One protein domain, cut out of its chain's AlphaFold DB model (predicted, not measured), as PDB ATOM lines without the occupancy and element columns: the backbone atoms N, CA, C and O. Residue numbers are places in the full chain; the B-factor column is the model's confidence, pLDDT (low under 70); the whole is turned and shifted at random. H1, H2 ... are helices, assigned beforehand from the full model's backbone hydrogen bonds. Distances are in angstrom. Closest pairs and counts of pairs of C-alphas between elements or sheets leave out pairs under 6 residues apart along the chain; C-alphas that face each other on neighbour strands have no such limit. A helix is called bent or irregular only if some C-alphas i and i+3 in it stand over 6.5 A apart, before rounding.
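What this domain is: This is residues 185 to 375 of the 377 residues of an uncharacterized protein of Pseudanabaena sp. SR411 (UniProt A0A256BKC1). Six long helices make an up-and-down bundle, with H2 in the core, H1 packed along one side of it, and H3 and H4 side by side on another. H5 also packs on H2, and H6 starts on H5 and slants away to cross H1. The printed part has 191 residues with six named helices, H1 to H6 in chain order, and no named strand; the class is all helix. It is compact, with a radius of gyration of the C-alphas of 17.1 A and spans of 54 by 37 by 24 A.

How they stand to each other: Begin with the longest helix, H1, residues 185 to 214, and go from it to H2, residues 219 to 246. They form a hairpin and touch, closest at the C-alphas of Leu 205 and Leu 226, 6.0 A apart, at a shallow tilt of 23 degrees, opposite ways. H2 is the hub, touching four other helices. With its residues 235 to 246 alone it touches H3, residues 253 to 275; the closest C-alphas, of Phe 243 and Gly 259, are 3.5 A apart. H4, residues 281 to 307, forms a hairpin with H3 and touches it closest at the C-alphas of Leu 254 and Gly 307, 4.1 A apart. Look next at H5, residues 320 to 342: it touches H2 closest at the C-alphas of Val 240 and Ser 327, 5.6 A apart. H6, residues 349 to 374, touches H1 with residues 355 to 367 alone, at a steep tilt of 44 degrees; the closest C-alphas, of Glu 204 and Thr 359, are 4.7 A apart. H1 and H5 are apart, and so are H4 and H6. Every O i to N i+4 pair is within hydrogen-bond range in H3 and H4; the figures are 24 of 26 in H1, 19 of 24 in H2, 18 of 19 in H5 and 20 of 22 in H6.

Where its parts are: Find C-alpha 185 at (28.882, 33.055, 8.911); from there H1 runs 39.4 A to C-alpha 214 at (-3.078, 28.948, -13.767). H2 measures 39.9 A, H3 33.4 A, H4 37.0 A and H5 31.9 A. H6 runs 36.3 A and ends at C-alpha 374, (29.210, 37.937, -1.181). H1 is irregular, with C-alphas 191 and 194 7.3 A apart; H6 is too, with C-alphas 370 and 373 7.6 A apart, and H2 only just, with C-alphas 241 and 244 6.6 A apart.

The domain as a whole: The two C-alphas farthest apart, of Lys 216 and Gly 309, are 55.6 A apart. The printed part has no cut, and the link from H4 to H5, residues 308 to 319, is long. The mean pLDDT of the printed part is 89.8; look for values under 70 at residues 185 to 190 and 372 to 375.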
ATOM      1  N   VAL A 185      30.088  33.643   9.502       60.69
ATOM      2  CA  VAL A 185      28.882  33.055   8.911       60.69
ATOM      3  C   VAL A 185      27.647  33.390   9.750       60.69
ATOM      4  O   VAL A 185      26.634  33.819   9.209       60.69
ATOM      5  N   GLN A 186      27.726  33.256  11.074       65.00
ATOM      6  CA  GLN A 186      26.610  33.584  11.960       65.00
ATOM      7  C   GLN A 186      26.264  35.080  11.936       65.00
ATOM      8  O   GLN A 186      25.086  35.429  11.918       65.00
ATOM      9  N   GLU A 187      27.258  35.967  11.876       65.31
ATOM     10  CA  GLU A 187      27.024  37.408  11.751       65.31
ATOM     11  C   GLU A 187      26.277  37.726  10.450       65.31
ATOM     12  O   GLU A 187      25.219  38.361  10.489       65.31
ATOM     13  N   TYR A 188      26.745  37.186   9.322       63.75
ATOM     14  CA  TYR A 188      26.071  37.326   8.033       63.75
ATOM     15  C   TYR A 188      24.636  36.777   8.074       63.75
ATOM     16  O   TYR A 188      23.693  37.462   7.674       63.75
ATOM     17  N   THR A 189      24.440  35.571   8.621       66.44
ATOM     18  CA  THR A 189      23.095  34.985   8.729       66.44
ATOM     19  C   THR A 189      22.168  35.813   9.615       66.44
ATOM     20  O   THR A 189      20.989  35.934   9.297       66.44
ATOM     21  N   SER A 190      22.680  36.444  10.677       69.94
ATOM     22  CA  SER A 190      21.874  37.296  11.555       69.94
ATOM     23  C   SER A 190      21.386  38.566  10.851       69.94
ATOM     24  O   SER A 190      20.222  38.939  10.992       69.94
ATOM     25  N   GLN A 191      22.242  39.188  10.033       73.75
ATOM     26  CA  GLN A 191      21.902  40.387   9.262       73.75
ATOM     27  C   GLN A 191      20.887  40.076   8.158       73.75
ATOM     28  O   GLN A 191      19.973  40.861   7.906       73.75
ATOM     29  N   MET A 192      21.026  38.907   7.531       79.00
ATOM     30  CA  MET A 192      20.164  38.474   6.435       79.00
ATOM     31  C   MET A 192      18.895  37.759   6.896       79.00
ATOM     32  O   MET A 192      18.012  37.521   6.079       79.00
ATOM     33  N   PHE A 193      18.752  37.427   8.183       81.56
ATOM     34  CA  PHE A 193      17.638  36.602   8.649       81.56
ATOM     35  C   PHE A 193      16.277  37.223   8.314       81.56
ATOM     36  O   PHE A 193      15.410  36.544   7.771       81.56
ATOM     37  N   LEU A 194      16.082  38.514   8.609       84.56
ATOM     38  CA  LEU A 194      14.794  39.180   8.394       84.56
ATOM     39  C   LEU A 194      14.529  39.463   6.910       84.56
ATOM     40  O   LEU A 194      13.413  39.262   6.431       84.56
ATOM     41  N   THR A 195      15.544  39.931   6.184       86.88
ATOM     42  CA  THR A 195      15.436  40.239   4.750       86.88
ATOM     43  C   THR A 195      15.243  38.968   3.929       86.88
ATOM     44  O   THR A 195      14.357  38.926   3.078       86.88
ATOM     45  N   GLY A 196      15.994  37.911   4.239       87.50
ATOM     46  CA  GLY A 196      15.840  36.573   3.678       87.50
ATOM     47  C   GLY A 196      14.470  35.972   3.980       87.50
ATOM     48  O   GLY A 196      13.835  35.423   3.082       87.50
ATOM     49  N   TRP A 197      13.948  36.155   5.196       90.06
ATOM     50  CA  TRP A 197      12.626  35.656   5.581       90.06
ATOM     51  C   TRP A 197      11.511  36.337   4.788       90.06
ATOM     52  O   TRP A 197      10.643  35.667   4.227       90.06
ATOM     53  N   LEU A 198      11.560  37.670   4.693       91.62
ATOM     54  CA  LEU A 198      10.603  38.447   3.904       91.62
ATOM     55  C   LEU A 198      10.670  38.079   2.420       91.62
ATOM     56  O   LEU A 198       9.624  37.899   1.797       91.62
ATOM     57  N   LEU A 199      11.879  37.940   1.868       91.88
ATOM     58  CA  LEU A 199      12.083  37.529   0.480       91.88
ATOM     59  C   LEU A 199      11.496  36.139   0.221       91.88
ATOM     60  O   LEU A 199      10.788  35.949  -0.768       91.88
ATOM     61  N   THR A 200      11.757  35.190   1.121       92.62
ATOM     62  CA  THR A 200      11.244  33.820   1.032       92.62
ATOM     63  C   THR A 200       9.720  33.855   1.019       92.62
ATOM     64  O   THR A 200       9.113  33.545   0.002       92.62
ATOM     65  N   ILE A 201       9.074  34.398   2.055       93.75
ATOM     66  CA  ILE A 201       7.605  34.448   2.111       93.75
ATOM     67  C   ILE A 201       7.001  35.167   0.900       93.75
ATOM     68  O   ILE A 201       6.030  34.679   0.321       93.75
ATOM     69  N   ALA A 202       7.543  36.321   0.504       95.50
ATOM     70  CA  ALA A 202       7.002  37.081  -0.618       95.50
ATOM     71  C   ALA A 202       7.111  36.310  -1.943       95.50
ATOM     72  O   ALA A 202       6.134  36.234  -2.691       95.50
ATOM     73  N   SER A 203       8.276  35.720  -2.218       96.44
ATOM     74  CA  SER A 203       8.510  34.956  -3.447       96.44
ATOM     75  C   SER A 203       7.669  33.682  -3.498       96.44
ATOM     76  O   SER A 203       7.034  33.406  -4.517       96.44
ATOM     77  N   GLU A 204       7.564  32.953  -2.391       96.19
ATOM     78  CA  GLU A 204       6.790  31.718  -2.332       96.19
ATOM     79  C   GLU A 204       5.286  31.958  -2.464       96.19
ATOM     80  O   GLU A 204       4.595  31.233  -3.187       96.19
ATOM     81  N   LEU A 205       4.763  33.009  -1.824       97.25
ATOM     82  CA  LEU A 205       3.363  33.400  -1.985       97.25
ATOM     83  C   LEU A 205       3.061  33.852  -3.415       97.25
ATOM     84  O   LEU A 205       1.995  33.522  -3.936       97.25
ATOM     85  N   LEU A 206       3.987  34.564  -4.063       97.31
ATOM     86  CA  LEU A 206       3.837  34.991  -5.453       97.31
ATOM     87  C   LEU A 206       3.792  33.787  -6.403       97.31
ATOM     88  O   LEU A 206       2.851  33.659  -7.189       97.31
ATOM     89  N   VAL A 207       4.763  32.876  -6.300       97.12
ATOM     90  CA  VAL A 207       4.813  31.650  -7.114       97.12
ATOM     91  C   VAL A 207       3.579  30.787  -6.856       97.12
ATOM     92  O   VAL A 207       2.920  30.350  -7.801       97.12
ATOM     93  N   GLY A 208       3.201  30.603  -5.589       96.44
ATOM     94  CA  GLY A 208       1.991  29.878  -5.219       96.44
ATOM     95  C   GLY A 208       0.726  30.494  -5.810       96.44
ATOM     96  O   GLY A 208      -0.120  29.767  -6.334       96.44
ATOM     97  N   ALA A 209       0.608  31.822  -5.801       97.12
ATOM     98  CA  ALA A 209      -0.535  32.517  -6.379       97.12
ATOM     99  C   ALA A 209      -0.611  32.306  -7.897       97.12
ATOM    100  O   ALA A 209      -1.680  31.964  -8.404       97.12
ATOM    101  N   ILE A 210       0.516  32.436  -8.606       97.19
ATOM    102  CA  ILE A 210       0.604  32.220 -10.059       97.19
ATOM    103  C   ILE A 210       0.205  30.783 -10.413       97.19
ATOM    104  O   ILE A 210      -0.665  30.574 -11.259       97.19
ATOM    105  N   VAL A 211       0.774  29.788  -9.724       96.00
ATOM    106  CA  VAL A 211       0.483  28.368  -9.978       96.00
ATOM    107  C   VAL A 211      -0.994  28.055  -9.732       96.00
ATOM    108  O   VAL A 211      -1.634  27.398 -10.553       96.00
ATOM    109  N   LEU A 212      -1.574  28.527  -8.627       95.00
ATOM    110  CA  LEU A 212      -2.984  28.271  -8.315       95.00
ATOM    111  C   LEU A 212      -3.933  29.000  -9.273       95.00
ATOM    112  O   LEU A 212      -4.980  28.449  -9.630       95.00
ATOM    113  N   TRP A 213      -3.561  30.200  -9.724       95.88
ATOM    114  CA  TRP A 213      -4.319  30.952 -10.718       95.88
ATOM    115  C   TRP A 213      -4.325  30.247 -12.078       95.88
ATOM    116  O   TRP A 213      -5.393  30.058 -12.660       95.88
ATOM    117  N   TRP A 214      -3.172  29.752 -12.541       95.38
ATOM    118  CA  TRP A 214      -3.078  28.948 -13.767       95.38
ATOM    119  C   TRP A 214      -3.899  27.662 -13.705       95.38
ATOM    120  O   TRP A 214      -4.484  27.246 -14.704       95.38
ATOM    121  N   ARG A 215      -4.023  27.058 -12.520       93.44
ATOM    122  CA  ARG A 215      -4.888  25.890 -12.298       93.44
ATOM    123  C   ARG A 215      -6.374  26.237 -12.174       93.44
ATOM    124  O   ARG A 215      -7.172  25.338 -11.920       93.44
ATOM    125  N   LYS A 216      -6.751  27.509 -12.354       94.06
ATOM    126  CA  LYS A 216      -8.126  28.019 -12.229       94.06
ATOM    127  C   LYS A 216      -8.765  27.647 -10.884       94.06
ATOM    128  O   LYS A 216      -9.955  27.342 -10.815       94.06
ATOM    129  N   ALA A 217      -7.972  27.640  -9.810       92.75
ATOM    130  CA  ALA A 217      -8.484  27.387  -8.470       92.75
ATOM    131  C   ALA A 217      -9.471  28.492  -8.055       92.75
ATOM    132  O   ALA A 217      -9.309  29.657  -8.420       92.75
ATOM    133  N   SER A 218     -10.493  28.145  -7.270       93.81
ATOM    134  CA  SER A 218     -11.427  29.147  -6.747       93.81
ATOM    135  C   SER A 218     -10.709  30.127  -5.812       93.81
ATOM    136  O   SER A 218      -9.730  29.774  -5.152       93.81
ATOM    137  N   GLN A 219     -11.220  31.353  -5.691       93.25
ATOM    138  CA  GLN A 219     -10.616  32.386  -4.839       93.25
ATOM    139  C   GLN A 219     -10.457  31.929  -3.377       93.25
ATOM    140  O   GLN A 219      -9.440  32.199  -2.737       93.25
ATOM    141  N   GLN A 220     -11.432  31.178  -2.858       90.38
ATOM    142  CA  GLN A 220     -11.374  30.611  -1.510       90.38
ATOM    143  C   GLN A 220     -10.254  29.568  -1.366       90.38
ATOM    144  O   GLN A 220      -9.592  29.515  -0.327       90.38
ATOM    145  N   ASN A 221     -10.021  28.766  -2.407       90.25
ATOM    146  CA  ASN A 221      -8.963  27.758  -2.438       90.25
ATOM    147  C   ASN A 221      -7.586  28.413  -2.525       90.25
ATOM    148  O   ASN A 221      -6.691  28.045  -1.766       90.25
ATOM    149  N   ILE A 222      -7.445  29.432  -3.381       94.12
ATOM    150  CA  ILE A 222      -6.222  30.233  -3.492       94.12
ATOM    151  C   ILE A 222      -5.852  30.791  -2.120       94.12
ATOM    152  O   ILE A 222      -4.770  30.507  -1.612       94.12
ATOM    153  N   PHE A 223      -6.778  31.503  -1.471       93.69
ATOM    154  CA  PHE A 223      -6.524  32.086  -0.156       93.69
ATOM    155  C   PHE A 223      -6.131  31.028   0.881       93.69
ATOM    156  O   PHE A 223      -5.193  31.224   1.649       93.69
ATOM    157  N   ARG A 224      -6.818  29.879   0.903       91.56
ATOM    158  CA  ARG A 224      -6.521  28.804   1.854       91.56
ATOM    159  C   ARG A 224      -5.116  28.231   1.664       91.56
ATOM    160  O   ARG A 224      -4.417  28.043   2.656       91.56
ATOM    161  N   VAL A 225      -4.717  27.945   0.425       94.00
ATOM    162  CA  VAL A 225      -3.393  27.379   0.129       94.00
ATOM    163  C   VAL A 225      -2.296  28.410   0.378       94.00
ATOM    164  O   VAL A 225      -1.304  28.068   1.008       94.00
ATOM    165  N   LEU A 226      -2.485  29.672  -0.016       96.12
ATOM    166  CA  LEU A 226      -1.527  30.744   0.282       96.12
ATOM    167  C   LEU A 226      -1.333  30.928   1.791       96.12
ATOM    168  O   LEU A 226      -0.207  31.035   2.266       96.12
ATOM    169  N   MET A 227      -2.418  30.878   2.568       94.69
ATOM    170  CA  MET A 227      -2.316  30.889   4.027       94.69
ATOM    171  C   MET A 227      -1.575  29.664   4.566       94.69
ATOM    172  O   MET A 227      -0.822  29.800   5.525       94.69
ATOM    173  N   ALA A 228      -1.761  28.481   3.971       94.19
ATOM    174  CA  ALA A 228      -0.987  27.301   4.343       94.19
ATOM    175  C   ALA A 228       0.508  27.504   4.054       94.19
ATOM    176  O   ALA A 228       1.307  27.281   4.953       94.19
ATOM    177  N   ILE A 229       0.878  28.006   2.870       95.94
ATOM    178  CA  ILE A 229       2.272  28.318   2.509       95.94
ATOM    179  C   ILE A 229       2.886  29.284   3.528       95.94
ATOM    180  O   ILE A 229       3.929  28.976   4.098       95.94
ATOM    181  N   ALA A 230       2.211  30.400   3.830       95.44
ATOM    182  CA  ALA A 230       2.697  31.381   4.802       95.44
ATOM    183  C   ALA A 230       2.888  30.781   6.204       95.44
ATOM    184  O   ALA A 230       3.897  31.036   6.861       95.44
ATOM    185  N   MET A 231       1.920  29.992   6.681       94.75
ATOM    186  CA  MET A 231       2.009  29.385   8.011       94.75
ATOM    187  C   MET A 231       3.087  28.315   8.076       94.75
ATOM    188  O   MET A 231       3.770  28.226   9.081       94.75
ATOM    189  N   VAL A 232       3.260  27.513   7.030       95.69
ATOM    190  CA  VAL A 232       4.293  26.478   7.009       95.69
ATOM    191  C   VAL A 232       5.684  27.112   6.954       95.69
ATOM    192  O   VAL A 232       6.531  26.713   7.749       95.69
ATOM    193  N   ASN A 233       5.877  28.153   6.137       94.94
ATOM    194  CA  ASN A 233       7.121  28.931   6.075       94.94
ATOM    195  C   ASN A 233       7.530  29.517   7.425       94.94
ATOM    196  O   ASN A 233       8.709  29.554   7.767       94.94
ATOM    197  N   LEU A 234       6.550  29.936   8.233       94.00
ATOM    198  CA  LEU A 234       6.804  30.422   9.588       94.00
ATOM    199  C   LEU A 234       7.546  29.382  10.449       94.00
ATOM    200  O   LEU A 234       8.288  29.763  11.346       94.00
ATOM    201  N   PHE A 235       7.377  28.084  10.169       95.88
ATOM    202  CA  PHE A 235       8.023  26.990  10.896       95.88
ATOM    203  C   PHE A 235       9.173  26.325  10.135       95.88
ATOM    204  O   PHE A 235      10.126  25.916  10.790       95.88
ATOM    205  N   SER A 236       9.123  26.199   8.804       95.50
ATOM    206  CA  SER A 236      10.229  25.615   8.027       95.50
ATOM    207  C   SER A 236      11.441  26.545   7.998       95.50
ATOM    208  O   SER A 236      12.565  26.082   8.201       95.50
ATOM    209  N   TYR A 237      11.227  27.858   7.865       93.31
ATOM    210  CA  TYR A 237      12.316  28.829   7.752       93.31
ATOM    211  C   TYR A 237      13.259  28.837   8.971       93.31
ATOM    212  O   TYR A 237      14.467  28.702   8.776       93.31
ATOM    213  N   PRO A 238      12.784  28.890  10.237       92.06
ATOM    214  CA  PRO A 238      13.679  28.784  11.391       92.06
ATOM    215  C   PRO A 238      14.421  27.444  11.484       92.06
ATOM    216  O   PRO A 238      15.484  27.386  12.097       92.06
ATOM    217  N   VAL A 239      13.905  26.357  10.903       94.69
ATOM    218  CA  VAL A 239      14.642  25.083  10.851       94.69
ATOM    219  C   VAL A 239      15.792  25.193   9.857       94.69
ATOM    220  O   VAL A 239      16.933  24.926  10.225       94.69
ATOM    221  N   VAL A 240      15.523  25.669   8.639       92.00
ATOM    222  CA  VAL A 240      16.556  25.884   7.611       92.00
ATOM    223  C   VAL A 240      17.638  26.848   8.101       92.00
ATOM    224  O   VAL A 240      18.818  26.570   7.934       92.00
ATOM    225  N   TRP A 241      17.257  27.928   8.786       89.00
ATOM    226  CA  TRP A 241      18.185  28.983   9.210       89.00
ATOM    227  C   TRP A 241      18.782  28.816  10.610       89.00
ATOM    228  O   TRP A 241      19.753  29.493  10.931       89.00
ATOM    229  N   SER A 242      18.224  27.944  11.454       89.25
ATOM    230  CA  SER A 242      18.751  27.718  12.812       89.25
ATOM    231  C   SER A 242      19.212  26.285  13.017       89.25
ATOM    232  O   SER A 242      20.340  26.074  13.444       89.25
ATOM    233  N   PHE A 243      18.381  25.284  12.709       94.19
ATOM    234  CA  PHE A 243      18.708  23.883  12.987       94.19
ATOM    235  C   PHE A 243      19.893  23.398  12.155       94.19
ATOM    236  O   PHE A 243      20.888  22.966  12.732       94.19
ATOM    237  N   PHE A 244      19.825  23.508  10.827       93.00
ATOM    238  CA  PHE A 244      20.889  23.000   9.957       93.00
ATOM    239  C   PHE A 244      22.229  23.719  10.170       93.00
ATOM    240  O   PHE A 244      23.218  23.016  10.390       93.00
ATOM    241  N   PRO A 245      22.280  25.065  10.249       89.06
ATOM    242  CA  PRO A 245      23.501  25.772  10.619       89.06
ATOM    243  C   PRO A 245      24.023  25.385  12.001       89.06
ATOM    244  O   PRO A 245      25.228  25.328  12.209       89.06
ATOM    245  N   SER A 246      23.147  25.055  12.957       91.06
ATOM    246  CA  SER A 246      23.588  24.635  14.290       91.06
ATOM    247  C   SER A 246      24.281  23.268  14.327       91.06
ATOM    248  O   SER A 246      25.001  22.978  15.283       91.06
ATOM    249  N   LEU A 247      24.100  22.437  13.294       92.56
ATOM    250  CA  LEU A 247      24.820  21.170  13.146       92.56
ATOM    251  C   LEU A 247      26.239  21.366  12.616       92.56
ATOM    252  O   LEU A 247      27.031  20.425  12.662       92.56
ATOM    253  N   GLU A 248      26.564  22.551  12.102       90.00
ATOM    254  CA  GLU A 248      27.871  22.819  11.521       90.00
ATOM    255  C   GLU A 248      28.998  22.812  12.567       90.00
ATOM    256  O   GLU A 248      28.770  22.944  13.779       90.00
ATOM    257  N   PRO A 249      30.250  22.662  12.108       89.31
ATOM    258  CA  PRO A 249      31.418  22.851  12.947       89.31
ATOM    259  C   PRO A 249      31.468  24.244  13.573       89.31
ATOM    260  O   PRO A 249      31.052  25.243  12.982       89.31
ATOM    261  N   PHE A 250      32.051  24.305  14.762       88.69
ATOM    262  CA  PHE A 250      32.271  25.516  15.545       88.69
ATOM    263  C   PHE A 250      31.005  26.308  15.896       88.69
ATOM    264  O   PHE A 250      31.009  27.537  15.981       88.69
ATOM    265  N   GLN A 251      29.918  25.595  16.159       86.69
ATOM    266  CA  GLN A 251      28.703  26.184  16.711       86.69
ATOM    267  C   GLN A 251      28.790  26.216  18.239       86.69
ATOM    268  O   GLN A 251      29.175  25.227  18.872       86.69
ATOM    269  N   ILE A 252      28.418  27.347  18.840       86.19
ATOM    270  CA  ILE A 252      28.285  27.468  20.296       86.19
ATOM    271  C   ILE A 252      27.062  26.685  20.785       86.19
ATOM    272  O   ILE A 252      26.066  26.535  20.070       86.19
ATOM    273  N   LEU A 253      27.112  26.219  22.032       87.56
ATOM    274  CA  LEU A 253      26.072  25.362  22.603       87.56
ATOM    275  C   LEU A 253      24.682  26.027  22.604       87.56
ATOM    276  O   LEU A 253      23.681  25.374  22.319       87.56
ATOM    277  N   LEU A 254      24.631  27.341  22.843       86.50
ATOM    278  CA  LEU A 254      23.402  28.133  22.745       86.50
ATOM    279  C   LEU A 254      22.759  28.032  21.348       86.50
ATOM    280  O   LEU A 254      21.559  27.784  21.242       86.50
ATOM    281  N   GLY A 255      23.560  28.169  20.287       86.00
ATOM    282  CA  GLY A 255      23.101  28.054  18.901       86.00
ATOM    283  C   GLY A 255      22.585  26.650  18.577       86.00
ATOM    284  O   GLY A 255      21.540  26.514  17.946       86.00
ATOM    285  N   ARG A 256      23.250  25.607  19.097       90.50
ATOM    286  CA  ARG A 256      22.805  24.203  18.991       90.50
ATOM    287  C   ARG A 256      21.439  23.975  19.606       90.50
ATOM    288  O   ARG A 256      20.558  23.431  18.949       90.50
ATOM    289  N   TYR A 257      21.229  24.415  20.844       91.50
ATOM    290  CA  TYR A 257      19.928  24.244  21.485       91.50
ATOM    291  C   TYR A 257      18.830  25.066  20.816       91.50
ATOM    292  O   TYR A 257      17.706  24.581  20.696       91.50
ATOM    293  N   PHE A 258      19.146  26.271  20.338       89.50
ATOM    294  CA  PHE A 258      18.193  27.076  19.582       89.50
ATOM    295  C   PHE A 258      17.770  26.377  18.281       89.50
ATOM    296  O   PHE A 258      16.577  26.251  18.005       89.50
ATOM    297  N   GLY A 259      18.732  25.832  17.532       91.94
ATOM    298  CA  GLY A 259      18.470  25.039  16.333       91.94
ATOM    299  C   GLY A 259      17.670  23.763  16.616       91.94
ATOM    300  O   GLY A 259      16.650  23.516  15.978       91.94
ATOM    301  N   ILE A 260      18.065  22.965  17.612       93.88
ATOM    302  CA  ILE A 260      17.317  21.759  18.022       93.88
ATOM    303  C   ILE A 260      15.879  22.122  18.407       93.88
ATOM    304  O   ILE A 260      14.929  21.426  18.034       93.88
ATOM    305  N   SER A 261      15.703  23.233  19.122       93.94
ATOM    306  CA  SER A 261      14.380  23.706  19.492       93.94
ATOM    307  C   SER A 261      13.542  24.071  18.271       93.94
ATOM    308  O   SER A 261      12.360  23.732  18.257       93.94
ATOM    309  N   SER A 262      14.101  24.739  17.254       94.56
ATOM    310  CA  SER A 262      13.324  25.124  16.070       94.56
ATOM    311  C   SER A 262      12.789  23.899  15.323       94.56
ATOM    312  O   SER A 262      11.610  23.876  14.958       94.56
ATOM    313  N   LEU A 263      13.591  22.832  15.210       96.50
ATOM    314  CA  LEU A 263      13.135  21.550  14.667       96.50
ATOM    315  C   LEU A 263      12.003  20.950  15.507       96.50
ATOM    316  O   LEU A 263      10.978  20.541  14.959       96.50
ATOM    317  N   PHE A 264      12.150  20.920  16.834       96.25
ATOM    318  CA  PHE A 264      11.109  20.398  17.721       96.25
ATOM    319  C   PHE A 264       9.791  21.173  17.581       96.25
ATOM    320  O   PHE A 264       8.722  20.566  17.491       96.25
ATOM    321  N   VAL A 265       9.860  22.507  17.500       95.50
ATOM    322  CA  VAL A 265       8.689  23.368  17.276       95.50
ATOM    323  C   VAL A 265       8.016  23.036  15.943       95.50
ATOM    324  O   VAL A 265       6.794  22.883  15.909       95.50
ATOM    325  N   ALA A 266       8.787  22.888  14.862       96.88
ATOM    326  CA  ALA A 266       8.256  22.536  13.548       96.88
ATOM    327  C   ALA A 266       7.586  21.152  13.554       96.88
ATOM    328  O   ALA A 266       6.435  21.014  13.139       96.88
ATOM    329  N   MET A 267       8.232  20.126  14.116       96.62
ATOM    330  CA  MET A 267       7.622  18.794  14.224       96.62
ATOM    331  C   MET A 267       6.325  18.819  15.041       96.62
ATOM    332  O   MET A 267       5.313  18.251  14.623       96.62
ATOM    333  N   PHE A 268       6.329  19.506  16.187       96.81
ATOM    334  CA  PHE A 268       5.142  19.650  17.026       96.81
ATOM    335  C   PHE A 268       4.012  20.369  16.283       96.81
ATOM    336  O   PHE A 268       2.861  19.922  16.322       96.81
ATOM    337  N   TYR A 269       4.331  21.449  15.566       96.62
ATOM    338  CA  TYR A 269       3.376  22.155  14.722       96.62
ATOM    339  C   TYR A 269       2.772  21.230  13.665       96.62
ATOM    340  O   TYR A 269       1.546  21.163  13.540       96.62
ATOM    341  N   GLY A 270       3.609  20.478  12.951       96.12
ATOM    342  CA  GLY A 270       3.147  19.577  11.907       96.12
ATOM    343  C   GLY A 270       2.196  18.500  12.432       96.12
ATOM    344  O   GLY A 270       1.116  18.296  11.873       96.12
ATOM    345  N   LEU A 271       2.529  17.880  13.569       96.44
ATOM    346  CA  LEU A 271       1.658  16.913  14.249       96.44
ATOM    347  C   LEU A 271       0.337  17.551  14.705       96.44
ATOM    348  O   LEU A 271      -0.743  17.003  14.464       96.44
ATOM    349  N   ALA A 272       0.396  18.734  15.320       95.69
ATOM    350  CA  ALA A 272      -0.790  19.452  15.776       95.69
ATOM    351  C   ALA A 272      -1.723  19.822  14.610       95.69
ATOM    352  O   ALA A 272      -2.947  19.704  14.727       95.69
ATOM    353  N   MET A 273      -1.158  20.249  13.477       95.06
ATOM    354  CA  MET A 273      -1.920  20.583  12.274       95.06
ATOM    355  C   MET A 273      -2.478  19.352  11.574       95.06
ATOM    356  O   MET A 273      -3.584  19.424  11.043       95.06
ATOM    357  N   HIS A 274      -1.791  18.212  11.632       94.12
ATOM    358  CA  HIS A 274      -2.330  16.956  11.121       94.12
ATOM    359  C   HIS A 274      -3.642  16.577  11.823       94.12
ATOM    360  O   HIS A 274      -4.644  16.290  11.163       94.12
ATOM    361  N   VAL A 275      -3.672  16.678  13.156       94.44
ATOM    362  CA  VAL A 275      -4.880  16.425  13.961       94.44
ATOM    363  C   VAL A 275      -5.953  17.489  13.705       94.44
ATOM    364  O   VAL A 275      -7.138  17.176  13.600       94.44
ATOM    365  N   LYS A 276      -5.559  18.761  13.565       92.62
ATOM    366  CA  LYS A 276      -6.482  19.897  13.396       92.62
ATOM    367  C   LYS A 276      -6.748  20.298  11.944       92.62
ATOM    368  O   LYS A 276      -7.290  21.378  11.712       92.62
ATOM    369  N   ARG A 277      -6.446  19.442  10.963       91.19
ATOM    370  CA  ARG A 277      -6.508  19.776   9.526       91.19
ATOM    371  C   ARG A 277      -7.863  20.323   9.055       91.19
ATOM    372  O   ARG A 277      -7.909  21.196   8.196       91.19
ATOM    373  N   GLN A 278      -8.961  19.864   9.662       91.50
ATOM    374  CA  GLN A 278     -10.340  20.281   9.355       91.50
ATOM    375  C   GLN A 278     -10.772  21.602  10.012       91.50
ATOM    376  O   GLN A 278     -11.897  22.058   9.802       91.50
ATOM    377  N   ALA A 279      -9.911  22.243  10.800       90.38
ATOM    378  CA  ALA A 279     -10.227  23.527  11.405       90.38
ATOM    379  C   ALA A 279     -10.406  24.633  10.346       90.38
ATOM    380  O   ALA A 279      -9.900  24.569   9.222       90.38
ATOM    381  N   SER A 280     -11.139  25.685  10.716       91.19
ATOM    382  CA  SER A 280     -11.259  26.881   9.880       91.19
ATOM    383  C   SER A 280      -9.925  27.628   9.798       91.19
ATOM    384  O   SER A 280      -9.152  27.622  10.758       91.19
ATOM    385  N   SER A 281      -9.674  28.343   8.695       88.75
ATOM    386  CA  SER A 281      -8.407  29.062   8.480       88.75
ATOM    387  C   SER A 281      -8.069  30.022   9.626       88.75
ATOM    388  O   SER A 281      -6.931  30.066  10.070       88.75
ATOM    389  N   LYS A 282      -9.067  30.718  10.195       92.19
ATOM    390  CA  LYS A 282      -8.873  31.599  11.364       92.19
ATOM    391  C   LYS A 282      -8.346  30.843  12.589       92.19
ATOM    392  O   LYS A 282      -7.463  31.338  13.280       92.19
ATOM    393  N   LYS A 283      -8.874  29.640  12.854       92.62
ATOM    394  CA  LYS A 283      -8.407  28.787  13.958       92.62
ATOM    395  C   LYS A 283      -7.000  28.264  13.684       92.62
ATOM    396  O   LYS A 283      -6.193  28.260  14.604       92.62
ATOM    397  N   ILE A 284      -6.708  27.861  12.445       92.12
ATOM    398  CA  ILE A 284      -5.368  27.410  12.038       92.12
ATOM    399  C   ILE A 284      -4.350  28.523  12.272       92.12
ATOM    400  O   ILE A 284      -3.360  28.282  12.949       92.12
ATOM    401  N   VAL A 285      -4.618  29.744  11.803       93.75
ATOM    402  CA  VAL A 285      -3.731  30.901  12.012       93.75
ATOM    403  C   VAL A 285      -3.531  31.175  13.498       93.75
ATOM    404  O   VAL A 285      -2.398  31.266  13.953       93.75
ATOM    405  N   PHE A 286      -4.615  31.238  14.276       93.81
ATOM    406  CA  PHE A 286      -4.525  31.475  15.716       93.81
ATOM    407  C   PHE A 286      -3.685  30.406  16.434       93.81
ATOM    408  O   PHE A 286      -2.800  30.747  17.215       93.81
ATOM    409  N   PHE A 287      -3.917  29.118  16.152       93.62
ATOM    410  CA  PHE A 287      -3.118  28.035  16.733       93.62
ATOM    411  C   PHE A 287      -1.669  28.050  16.243       93.62
ATOM    412  O   PHE A 287      -0.780  27.794  17.044       93.62
ATOM    413  N   SER A 288      -1.428  28.369  14.970       94.25
ATOM    414  CA  SER A 288      -0.079  28.484  14.403       94.25
ATOM    415  C   SER A 288       0.708  29.570  15.130       94.25
ATOM    416  O   SER A 288       1.779  29.294  15.648       94.25
ATOM    417  N   LEU A 289       0.142  30.770  15.283       94.38
ATOM    418  CA  LEU A 289       0.787  31.864  16.014       94.38
ATOM    419  C   LEU A 289       1.005  31.528  17.493       94.38
ATOM    420  O   LEU A 289       2.068  31.819  18.034       94.38
ATOM    421  N   LEU A 290       0.032  30.882  18.144       93.88
ATOM    422  CA  LEU A 290       0.163  30.459  19.539       93.88
ATOM    423  C   LEU A 290       1.304  29.449  19.723       93.88
ATOM    424  O   LEU A 290       2.100  29.598  20.647       93.88
ATOM    425  N   ILE A 291       1.385  28.440  18.849       94.38
ATOM    426  CA  ILE A 291       2.460  27.439  18.865       94.38
ATOM    427  C   ILE A 291       3.791  28.118  18.564       94.38
ATOM    428  O   ILE A 291       4.745  27.912  19.305       94.38
ATOM    429  N   PHE A 292       3.851  28.950  17.525       93.19
ATOM    430  CA  PHE A 292       5.071  29.637  17.129       93.19
ATOM    431  C   PHE A 292       5.624  30.481  18.277       93.19
ATOM    432  O   PHE A 292       6.754  30.270  18.698       93.19
ATOM    433  N   ILE A 293       4.820  31.380  18.846       91.31
ATOM    434  CA  ILE A 293       5.264  32.264  19.929       91.31
ATOM    435  C   ILE A 293       5.585  31.448  21.185       91.31
ATOM    436  O   ILE A 293       6.676  31.567  21.737       91.31
ATOM    437  N   GLY A 294       4.659  30.596  21.634       89.44
ATOM    438  CA  GLY A 294       4.809  29.867  22.893       89.44
ATOM    439  C   GLY A 294       5.995  28.903  22.888       89.44
ATOM    440  O   GLY A 294       6.776  28.881  23.839       89.44
ATOM    441  N   MET A 295       6.162  28.140  21.807       90.31
ATOM    442  CA  MET A 295       7.228  27.144  21.717       90.31
ATOM    443  C   MET A 295       8.591  27.772  21.422       90.31
ATOM    444  O   MET A 295       9.582  27.265  21.934       90.31
ATOM    445  N   ASN A 296       8.673  28.882  20.672       88.00
ATOM    446  CA  ASN A 296       9.948  29.592  20.505       88.00
ATOM    447  C   ASN A 296      10.392  30.284  21.803       88.00
ATOM    448  O   ASN A 296      11.582  30.279  22.098       88.00
ATOM    449  N   ILE A 297       9.468  30.817  22.616       88.94
ATOM    450  CA  ILE A 297       9.807  31.352  23.948       88.94
ATOM    451  C   ILE A 297      10.348  30.235  24.847       88.94
ATOM    452  O   ILE A 297      11.401  30.396  25.461       88.94
ATOM    453  N   LEU A 298       9.654  29.092  24.901       87.50
ATOM    454  CA  LEU A 298      10.108  27.934  25.671       87.50
ATOM    455  C   LEU A 298      11.471  27.430  25.173       87.50
ATOM    456  O   LEU A 298      12.363  27.170  25.973       87.50
ATOM    457  N   GLY A 299      11.639  27.349  23.857       88.12
ATOM    458  CA  GLY A 299      12.881  26.983  23.194       88.12
ATOM    459  C   GLY A 299      14.046  27.898  23.531       88.12
ATOM    460  O   GLY A 299      15.111  27.428  23.922       88.12
ATOM    461  N   GLY A 300      13.827  29.211  23.447       86.56
ATOM    462  CA  GLY A 300      14.804  30.222  23.837       86.56
ATOM    463  C   GLY A 300      15.168  30.127  25.317       86.56
ATOM    464  O   GLY A 300      16.343  30.205  25.659       86.56
ATOM    465  N   PHE A 301      14.190  29.877  26.193       87.94
ATOM    466  CA  PHE A 301      14.451  29.658  27.615       87.94
ATOM    467  C   PHE A 301      15.309  28.412  27.855       87.94
ATOM    468  O   PHE A 301      16.286  28.491  28.588       87.94
ATOM    469  N   ILE A 302      14.995  27.282  27.212       85.44
ATOM    470  CA  ILE A 302      15.792  26.047  27.290       85.44
ATOM    471  C   ILE A 302      17.210  26.295  26.763       85.44
ATOM    472  O   ILE A 302      18.186  25.935  27.417       85.44
ATOM    473  N   ALA A 303      17.336  26.952  25.609       86.69
ATOM    474  CA  ALA A 303      18.625  27.260  25.007       86.69
ATOM    475  C   ALA A 303      19.477  28.150  25.919       86.69
ATOM    476  O   ALA A 303      20.663  27.880  26.093       86.69
ATOM    477  N   LEU A 304      18.880  29.157  26.561       85.38
ATOM    478  CA  LEU A 304      19.555  29.961  27.577       85.38
ATOM    479  C   LEU A 304      19.902  29.121  28.808       85.38
ATOM    480  O   LEU A 304      21.037  29.159  29.258       85.38
ATOM    481  N   TRP A 305      18.981  28.312  29.324       85.94
ATOM    482  CA  TRP A 305      19.204  27.518  30.532       85.94
ATOM    483  C   TRP A 305      20.388  26.551  30.403       85.94
ATOM    484  O   TRP A 305      21.181  26.419  31.331       85.94
ATOM    485  N   PHE A 306      20.530  25.899  29.245       85.81
ATOM    486  CA  PHE A 306      21.599  24.924  29.001       85.81
ATOM    487  C   PHE A 306      22.820  25.493  28.266       85.81
ATOM    488  O   PHE A 306      23.894  24.898  28.315       85.81
ATOM    489  N   GLY A 307      22.665  26.603  27.544       82.56
ATOM    490  CA  GLY A 307      23.715  27.211  26.725       82.56
ATOM    491  C   GLY A 307      24.367  28.442  27.351       82.56
ATOM    492  O   GLY A 307      25.441  28.846  26.903       82.56
ATOM    493  N   TYR A 308      23.757  29.053  28.370       79.38
ATOM    494  CA  TYR A 308      24.310  30.242  29.014       79.38
ATOM    495  C   TYR A 308      25.667  29.942  29.658       79.38
ATOM    496  O   TYR A 308      25.855  28.940  30.340       79.38
ATOM    497  N   GLY A 309      26.636  30.826  29.417       72.12
ATOM    498  CA  GLY A 309      28.004  30.690  29.921       72.12
ATOM    499  C   GLY A 309      28.913  29.793  29.074       72.12
ATOM    500  O   GLY A 309      30.126  29.982  29.117       72.12
ATOM    501  N   ASN A 310      28.372  28.898  28.237       76.00
ATOM    502  CA  ASN A 310      29.195  28.117  27.316       76.00
ATOM    503  C   ASN A 310      29.446  28.892  26.017       76.00
ATOM    504  O   ASN A 310      28.624  28.907  25.098       76.00
ATOM    505  N   ARG A 311      30.603  29.554  25.965       75.00
ATOM    506  CA  ARG A 311      31.024  30.398  24.839       75.00
ATOM    507  C   ARG A 311      32.064  29.743  23.939       75.00
ATOM    508  O   ARG A 311      32.531  30.391  23.015       75.00
ATOM    509  N   ILE A 312      32.443  28.494  24.200       81.00
ATOM    510  CA  ILE A 312      33.478  27.820  23.418       81.00
ATOM    511  C   ILE A 312      32.818  27.082  22.245       81.00
ATOM    512  O   ILE A 312      31.969  26.216  22.477       81.00
ATOM    513  N   PRO A 313      33.192  27.393  20.993       84.75
ATOM    514  CA  PRO A 313      32.699  26.674  19.826       84.75
ATOM    515  C   PRO A 313      33.092  25.191  19.843       84.75
ATOM    516  O   PRO A 313      34.240  24.844  20.124       84.75
ATOM    517  N   ILE A 314      32.145  24.316  19.502       85.81
ATOM    518  CA  ILE A 314      32.362  22.865  19.412       85.81
ATOM    519  C   ILE A 314      32.841  22.535  18.000       85.81
ATOM    520  O   ILE A 314      32.124  22.810  17.041       85.81
ATOM    521  N   ALA A 315      34.043  21.980  17.860       84.38
ATOM    522  CA  ALA A 315      34.663  21.761  16.555       84.38
ATOM    523  C   ALA A 315      33.992  20.648  15.742       84.38
ATOM    524  O   ALA A 315      33.975  20.719  14.516       84.38
ATOM    525  N   GLU A 316      33.413  19.644  16.398       88.06
ATOM    526  CA  GLU A 316      32.696  18.569  15.725       88.06
ATOM    527  C   GLU A 316      31.404  19.092  15.102       88.06
ATOM    528  O   GLU A 316      30.593  19.728  15.773       88.06
ATOM    529  N   GLY A 317      31.154  18.764  13.841       89.00
ATOM    530  CA  GLY A 317      29.912  19.122  13.174       89.00
ATOM    531  C   GLY A 317      29.805  18.498  11.794       89.00
ATOM    532  O   GLY A 317      30.693  17.777  11.341       89.00
ATOM    533  N   ILE A 318      28.689  18.775  11.134       90.88
ATOM    534  CA  ILE A 318      28.402  18.320   9.780       90.88
ATOM    535  C   ILE A 318      28.767  19.455   8.816       90.88
ATOM    536  O   ILE A 318      28.206  20.543   8.938       90.88
ATOM    537  N   PRO A 319      29.684  19.238   7.858       85.44
ATOM    538  CA  PRO A 319      30.075  20.263   6.896       85.44
ATOM    539  C   PRO A 319      28.895  20.855   6.115       85.44
ATOM    540  O   PRO A 319      27.975  20.128   5.726       85.44
ATOM    541  N   TYR A 320      28.995  22.146   5.777       82.25
ATOM    542  CA  TYR A 320      27.972  22.903   5.035       82.25
ATOM    543  C   TYR A 320      27.522  22.216   3.734       82.25
ATOM    544  O   TYR A 320      26.339  22.169   3.404       82.25
ATOM    545  N   ARG A 321      28.468  21.583   3.024       83.06
ATOM    546  CA  ARG A 321      28.206  20.814   1.793       83.06
ATOM    547  C   ARG A 321      27.186  19.681   1.963       83.06
ATOM    548  O   ARG A 321      26.644  19.214   0.968       83.06
ATOM    549  N   PHE A 322      26.961  19.213   3.190       88.69
ATOM    550  CA  PHE A 322      25.946  18.214   3.512       88.69
ATOM    551  C   PHE A 322      24.715  18.840   4.161       88.69
ATOM    552  O   PHE A 322      23.601  18.441   3.830       88.69
ATOM    553  N   THR A 323      24.882  19.811   5.065       88.62
ATOM    554  CA  THR A 323      23.740  20.429   5.755       88.62
ATOM    555  C   THR A 323      22.841  21.198   4.790       88.62
ATOM    556  O   THR A 323      21.626  21.070   4.912       88.62
ATOM    557  N   LEU A 324      23.402  21.896   3.793       86.62
ATOM    558  CA  LEU A 324      22.630  22.668   2.815       86.62
ATOM    559  C   LEU A 324      21.729  21.782   1.928       86.62
ATOM    560  O   LEU A 324      20.519  21.992   1.923       86.62
ATOM    561  N   PRO A 325      22.218  20.750   1.206       89.62
ATOM    562  CA  PRO A 325      21.314  19.910   0.417       89.62
ATOM    563  C   PRO A 325      20.243  19.216   1.268       89.62
ATOM    564  O   PRO A 325      19.104  19.061   0.832       89.62
ATOM    565  N   VAL A 326      20.589  18.803   2.492       94.00
ATOM    566  CA  VAL A 326      19.629  18.161   3.399       94.00
ATOM    567  C   VAL A 326      18.585  19.164   3.899       94.00
ATOM    568  O   VAL A 326      17.423  18.779   4.038       94.00
ATOM    569  N   SER A 327      18.946  20.435   4.115       93.50
ATOM    570  CA  SER A 327      17.984  21.473   4.502       93.50
ATOM    571  C   SER A 327      16.963  21.749   3.407       93.50
ATOM    572  O   SER A 327      15.777  21.854   3.712       93.50
ATOM    573  N   GLU A 328      17.394  21.769   2.146       92.06
ATOM    574  CA  GLU A 328      16.499  21.922   0.992       92.06
ATOM    575  C   GLU A 328      15.535  20.736   0.865       92.06
ATOM    576  O   GLU A 328      14.324  20.906   0.722       92.06
ATOM    577  N   VAL A 329      16.050  19.505   0.984       95.31
ATOM    578  CA  VAL A 329      15.205  18.301   0.962       95.31
ATOM    579  C   VAL A 329      14.205  18.319   2.117       95.31
ATOM    580  O   VAL A 329      13.032  17.994   1.918       95.31
ATOM    581  N   PHE A 330      14.641  18.716   3.315       96.31
ATOM    582  CA  PHE A 330      13.757  18.869   4.465       96.31
ATOM    583  C   PHE A 330      12.651  19.888   4.186       96.31
ATOM    584  O   PHE A 330      11.485  19.546   4.384       96.31
ATOM    585  N   ALA A 331      12.998  21.092   3.717       95.12
ATOM    586  CA  ALA A 331      12.038  22.154   3.433       95.12
ATOM    587  C   ALA A 331      10.974  21.658   2.452       95.12
ATOM    588  O   ALA A 331       9.791  21.645   2.790       95.12
ATOM    589  N   VAL A 332      11.400  21.085   1.321       96.62
ATOM    590  CA  VAL A 332      10.485  20.578   0.293       96.62
ATOM    591  C   VAL A 332       9.555  19.486   0.827       96.62
ATOM    592  O   VAL A 332       8.343  19.519   0.602       96.62
ATOM    593  N   VAL A 333      10.090  18.497   1.550       97.56
ATOM    594  CA  VAL A 333       9.293  17.368   2.058       97.56
ATOM    595  C   VAL A 333       8.320  17.813   3.150       97.56
ATOM    596  O   VAL A 333       7.137  17.456   3.116       97.56
ATOM    597  N   TYR A 334       8.808  18.588   4.117       97.69
ATOM    598  CA  TYR A 334       8.017  19.070   5.243       97.69
ATOM    599  C   TYR A 334       6.894  19.998   4.770       97.69
ATOM    600  O   TYR A 334       5.735  19.848   5.177       97.69
ATOM    601  N   GLU A 335       7.207  20.912   3.854       97.25
ATOM    602  CA  GLU A 335       6.232  21.847   3.319       97.25
ATOM    603  C   GLU A 335       5.188  21.166   2.452       97.25
ATOM    604  O   GLU A 335       3.994  21.395   2.644       97.25
ATOM    605  N   ALA A 336       5.601  20.271   1.555       97.50
ATOM    606  CA  ALA A 336       4.680  19.497   0.734       97.50
ATOM    607  C   ALA A 336       3.662  18.728   1.585       97.50
ATOM    608  O   ALA A 336       2.458  18.734   1.295       97.50
ATOM    609  N   TRP A 337       4.133  18.089   2.659       97.62
ATOM    610  CA  TRP A 337       3.280  17.356   3.588       97.62
ATOM    611  C   TRP A 337       2.247  18.266   4.262       97.62
ATOM    612  O   TRP A 337       1.048  17.947   4.267       97.62
ATOM    613  N   LEU A 338       2.670  19.413   4.796       96.94
ATOM    614  CA  LEU A 338       1.763  20.312   5.508       96.94
ATOM    615  C   LEU A 338       0.848  21.106   4.587       96.94
ATOM    616  O   LEU A 338      -0.336  21.232   4.897       96.94
ATOM    617  N   ILE A 339       1.329  21.568   3.435       96.31
ATOM    618  CA  ILE A 339       0.495  22.213   2.417       96.31
ATOM    619  C   ILE A 339      -0.592  21.238   1.960       96.31
ATOM    620  O   ILE A 339      -1.771  21.598   1.954       96.31
ATOM    621  N   SER A 340      -0.241  19.983   1.653       96.44
ATOM    622  CA  SER A 340      -1.238  18.972   1.279       96.44
ATOM    623  C   SER A 340      -2.255  18.748   2.404       96.44
ATOM    624  O   SER A 340      -3.464  18.795   2.160       96.44
ATOM    625  N   THR A 341      -1.785  18.624   3.649       94.31
ATOM    626  CA  THR A 341      -2.632  18.432   4.837       94.31
ATOM    627  C   THR A 341      -3.599  19.603   5.065       94.31
ATOM    628  O   THR A 341      -4.795  19.389   5.279       94.31
ATOM    629  N   LEU A 342      -3.115  20.843   4.993       93.56
ATOM    630  CA  LEU A 342      -3.888  22.060   5.270       93.56
ATOM    631  C   LEU A 342      -4.797  22.478   4.101       93.56
ATOM    632  O   LEU A 342      -5.799  23.177   4.310       93.56
ATOM    633  N   SER A 343      -4.503  22.003   2.885       91.44
ATOM    634  CA  SER A 343      -5.326  22.228   1.690       91.44
ATOM    635  C   SER A 343      -6.649  21.445   1.680       91.44
ATOM    636  O   SER A 343      -7.463  21.661   0.788       91.44
ATOM    637  N   LEU A 344      -6.896  20.551   2.650       87.56
ATOM    638  CA  LEU A 344      -8.084  19.679   2.710       87.56
ATOM    639  C   LEU A 344      -8.327  18.850   1.441       87.56
ATOM    640  O   LEU A 344      -9.461  18.701   0.989       87.56
ATOM    641  N   GLY A 345      -7.261  18.309   0.854       84.00
ATOM    642  CA  GLY A 345      -7.366  17.465  -0.338       84.00
ATOM    643  C   GLY A 345      -7.539  18.236  -1.648       84.00
ATOM    644  O   GLY A 345      -7.686  17.609  -2.692       84.00
ATOM    645  N   GLN A 346      -7.471  19.572  -1.628       88.25
ATOM    646  CA  GLN A 346      -7.429  20.379  -2.855       88.25
ATOM    647  C   GLN A 346      -6.123  20.188  -3.626       88.25
ATOM    648  O   GLN A 346      -6.118  20.231  -4.855       88.25
ATOM    649  N   LEU A 347      -5.022  19.968  -2.906       92.75
ATOM    650  CA  LEU A 347      -3.739  19.594  -3.480       92.75
ATOM    651  C   LEU A 347      -3.368  18.191  -3.010       92.75
ATOM    652  O   LEU A 347      -3.202  17.934  -1.812       92.75
ATOM    653  N   SER A 348      -3.196  17.280  -3.968       95.38
ATOM    654  CA  SER A 348      -2.583  15.986  -3.675       95.38
ATOM    655  C   SER A 348      -1.135  16.183  -3.222       95.38
ATOM    656  O   SER A 348      -0.501  17.177  -3.581       95.38
ATOM    657  N   LEU A 349      -0.578  15.226  -2.476       96.69
ATOM    658  CA  LEU A 349       0.803  15.314  -1.988       96.69
ATOM    659  C   LEU A 349       1.810  15.545  -3.126       96.69
ATOM    660  O   LEU A 349       2.732  16.334  -2.975       96.69
ATOM    661  N   LYS A 350       1.588  14.933  -4.298       96.81
ATOM    662  CA  LYS A 350       2.420  15.151  -5.495       96.81
ATOM    663  C   LYS A 350       2.368  16.603  -5.984       96.81
ATOM    664  O   LYS A 350       3.391  17.164  -6.355       96.81
ATOM    665  N   GLN A 351       1.181  17.208  -5.984       96.25
ATOM    666  CA  GLN A 351       0.996  18.595  -6.417       96.25
ATOM    667  C   GLN A 351       1.566  19.581  -5.398       96.25
ATOM    668  O   GLN A 351       2.186  20.561  -5.792       96.25
ATOM    669  N   ALA A 352       1.383  19.308  -4.104       96.75
ATOM    670  CA  ALA A 352       1.999  20.084  -3.033       96.75
ATOM    671  C   ALA A 352       3.533  19.963  -3.058       96.75
ATOM    672  O   ALA A 352       4.212  20.959  -2.853       96.75
ATOM    673  N   GLY A 353       4.066  18.782  -3.389       97.12
ATOM    674  CA  GLY A 353       5.496  18.541  -3.592       97.12
ATOM    675  C   GLY A 353       6.079  19.347  -4.742       97.12
ATOM    676  O   GLY A 353       7.078  20.030  -4.560       97.12
ATOM    677  N   LEU A 354       5.423  19.333  -5.907       97.12
ATOM    678  CA  LEU A 354       5.846  20.165  -7.034       97.12
ATOM    679  C   LEU A 354       5.770  21.658  -6.694       97.12
ATOM    680  O   LEU A 354       6.673  22.408  -7.046       97.12
ATOM    681  N   LEU A 355       4.705  22.084  -6.009       96.62
ATOM    682  CA  LEU A 355       4.549  23.473  -5.595       96.62
ATOM    683  C   LEU A 355       5.667  23.900  -4.638       96.62
ATOM    684  O   LEU A 355       6.298  24.914  -4.898       96.62
ATOM    685  N   SER A 356       5.937  23.113  -3.593       97.25
ATOM    686  CA  SER A 356       6.999  23.404  -2.626       97.25
ATOM    687  C   SER A 356       8.388  23.386  -3.274       97.25
ATOM    688  O   SER A 356       9.200  24.269  -3.021       97.25
ATOM    689  N   LEU A 357       8.651  22.456  -4.198       96.88
ATOM    690  CA  LEU A 357       9.899  22.458  -4.962       96.88
ATOM    691  C   LEU A 357      10.068  23.755  -5.773       96.88
ATOM    692  O   LEU A 357      11.139  24.352  -5.765       96.88
ATOM    693  N   LEU A 358       9.016  24.201  -6.467       96.50
ATOM    694  CA  LEU A 358       9.055  25.432  -7.259       96.50
ATOM    695  C   LEU A 358       9.227  26.680  -6.390       96.50
ATOM    696  O   LEU A 358       9.969  27.583  -6.778       96.50
ATOM    697  N   THR A 359       8.553  26.746  -5.239       95.81
ATOM    698  CA  THR A 359       8.674  27.879  -4.313       95.81
ATOM    699  C   THR A 359      10.081  27.958  -3.719       95.81
ATOM    700  O   THR A 359      10.690  29.020  -3.829       95.81
ATOM    701  N   ASN A 360      10.644  26.839  -3.241       94.00
ATOM    702  CA  ASN A 360      12.005  26.783  -2.684       94.00
ATOM    703  C   ASN A 360      13.087  27.070  -3.738       94.00
ATOM    704  O   ASN A 360      13.987  27.867  -3.500       94.00
ATOM    705  N   ILE A 361      12.989  26.501  -4.950       94.00
ATOM    706  CA  ILE A 361      13.955  26.813  -6.023       94.00
ATOM    707  C   ILE A 361      13.915  28.306  -6.367       94.00
ATOM    708  O   ILE A 361      14.956  28.923  -6.583       94.00
ATOM    709  N   THR A 362      12.722  28.899  -6.426       93.88
ATOM    710  CA  THR A 362      12.582  30.319  -6.765       93.88
ATOM    711  C   THR A 362      13.144  31.213  -5.663       93.88
ATOM    712  O   THR A 362      13.872  32.157  -5.971       93.88
ATOM    713  N   SER A 363      12.846  30.921  -4.394       91.50
ATOM    714  CA  SER A 363      13.370  31.684  -3.258       91.50
ATOM    715  C   SER A 363      14.893  31.552  -3.151       91.50
ATOM    716  O   SER A 363      15.572  32.564  -2.980       91.50
ATOM    717  N   LEU A 364      15.446  30.357  -3.383       88.19
ATOM    718  CA  LEU A 364      16.887  30.104  -3.443       88.19
ATOM    719  C   LEU A 364      17.569  30.897  -4.570       88.19
ATOM    720  O   LEU A 364      18.561  31.585  -4.332       88.19
ATOM    721  N   LEU A 365      17.029  30.847  -5.794       90.62
ATOM    722  CA  LEU A 365      17.574  31.592  -6.936       90.62
ATOM    723  C   LEU A 365      17.524  33.104  -6.705       90.62
ATOM    724  O   LEU A 365      18.495  33.802  -6.991       90.62
ATOM    725  N   LEU A 366      16.419  33.618  -6.158       89.94
ATOM    726  CA  LEU A 366      16.310  35.030  -5.789       89.94
ATOM    727  C   LEU A 366      17.294  35.399  -4.679       89.94
ATOM    728  O   LEU A 366      17.901  36.465  -4.744       89.94
ATOM    729  N   GLY A 367      17.495  34.513  -3.704       85.44
ATOM    730  CA  GLY A 367      18.515  34.662  -2.673       85.44
ATOM    731  C   GLY A 367      19.913  34.783  -3.276       85.44
ATOM    732  O   GLY A 367      20.642  35.717  -2.947       85.44
ATOM    733  N   PHE A 368      20.270  33.921  -4.232       84.06
ATOM    734  CA  PHE A 368      21.547  34.024  -4.942       84.06
ATOM    735  C   PHE A 368      21.674  35.308  -5.766       84.06
ATOM    736  O   PHE A 368      22.739  35.913  -5.782       84.06
ATOM    737  N   ILE A 369      20.611  35.770  -6.423       86.94
ATOM    738  CA  ILE A 369      20.663  37.005  -7.218       86.94
ATOM    739  C   ILE A 369      20.831  38.239  -6.318       86.94
ATOM    740  O   ILE A 369      21.614  39.131  -6.636       86.94
ATOM    741  N   LEU A 370      20.101  38.300  -5.203       83.88
ATOM    742  CA  LEU A 370      20.059  39.482  -4.337       83.88
ATOM    743  C   LEU A 370      21.198  39.521  -3.312       83.88
ATOM    744  O   LEU A 370      21.642  40.606  -2.941       83.88
ATOM    745  N   PHE A 371      21.677  38.360  -2.866       78.69
ATOM    746  CA  PHE A 371      22.681  38.244  -1.805       78.69
ATOM    747  C   PHE A 371      23.992  37.579  -2.256       78.69
ATOM    748  O   PHE A 371      25.007  37.689  -1.564       78.69
ATOM    749  N   GLY A 372      24.005  36.910  -3.415       58.91
ATOM    750  CA  GLY A 372      25.104  36.044  -3.862       58.91
ATOM    751  C   GLY A 372      26.384  36.750  -4.301       58.91
ATOM    752  O   GLY A 372      27.386  36.072  -4.502       58.91
ATOM    753  N   VAL A 373      26.418  38.084  -4.363       46.97
ATOM    754  CA  VAL A 373      27.665  38.829  -4.635       46.97
ATOM    755  C   VAL A 373      28.712  38.624  -3.519       46.97
ATOM    756  O   VAL A 373      29.896  38.805  -3.767       46.97
ATOM    757  N   ASN A 374      28.311  38.149  -2.328       44.12
ATOM    758  CA  ASN A 374      29.210  37.937  -1.181       44.12
ATOM    759  C   ASN A 374      29.338  36.473  -0.703       44.12
ATOM    760  O   ASN A 374      30.012  36.233   0.292       44.12
ATOM    761  N   PHE A 375      28.684  35.496  -1.348       39.72
ATOM    762  CA  PHE A 375      28.588  34.112  -0.829       39.72
ATOM    763  C   PHE A 375      29.652  33.148  -1.400       39.72
ATOM    764  O   PHE A 375      29.818  32.043  -0.892       39.72
TER     765      PHE A 375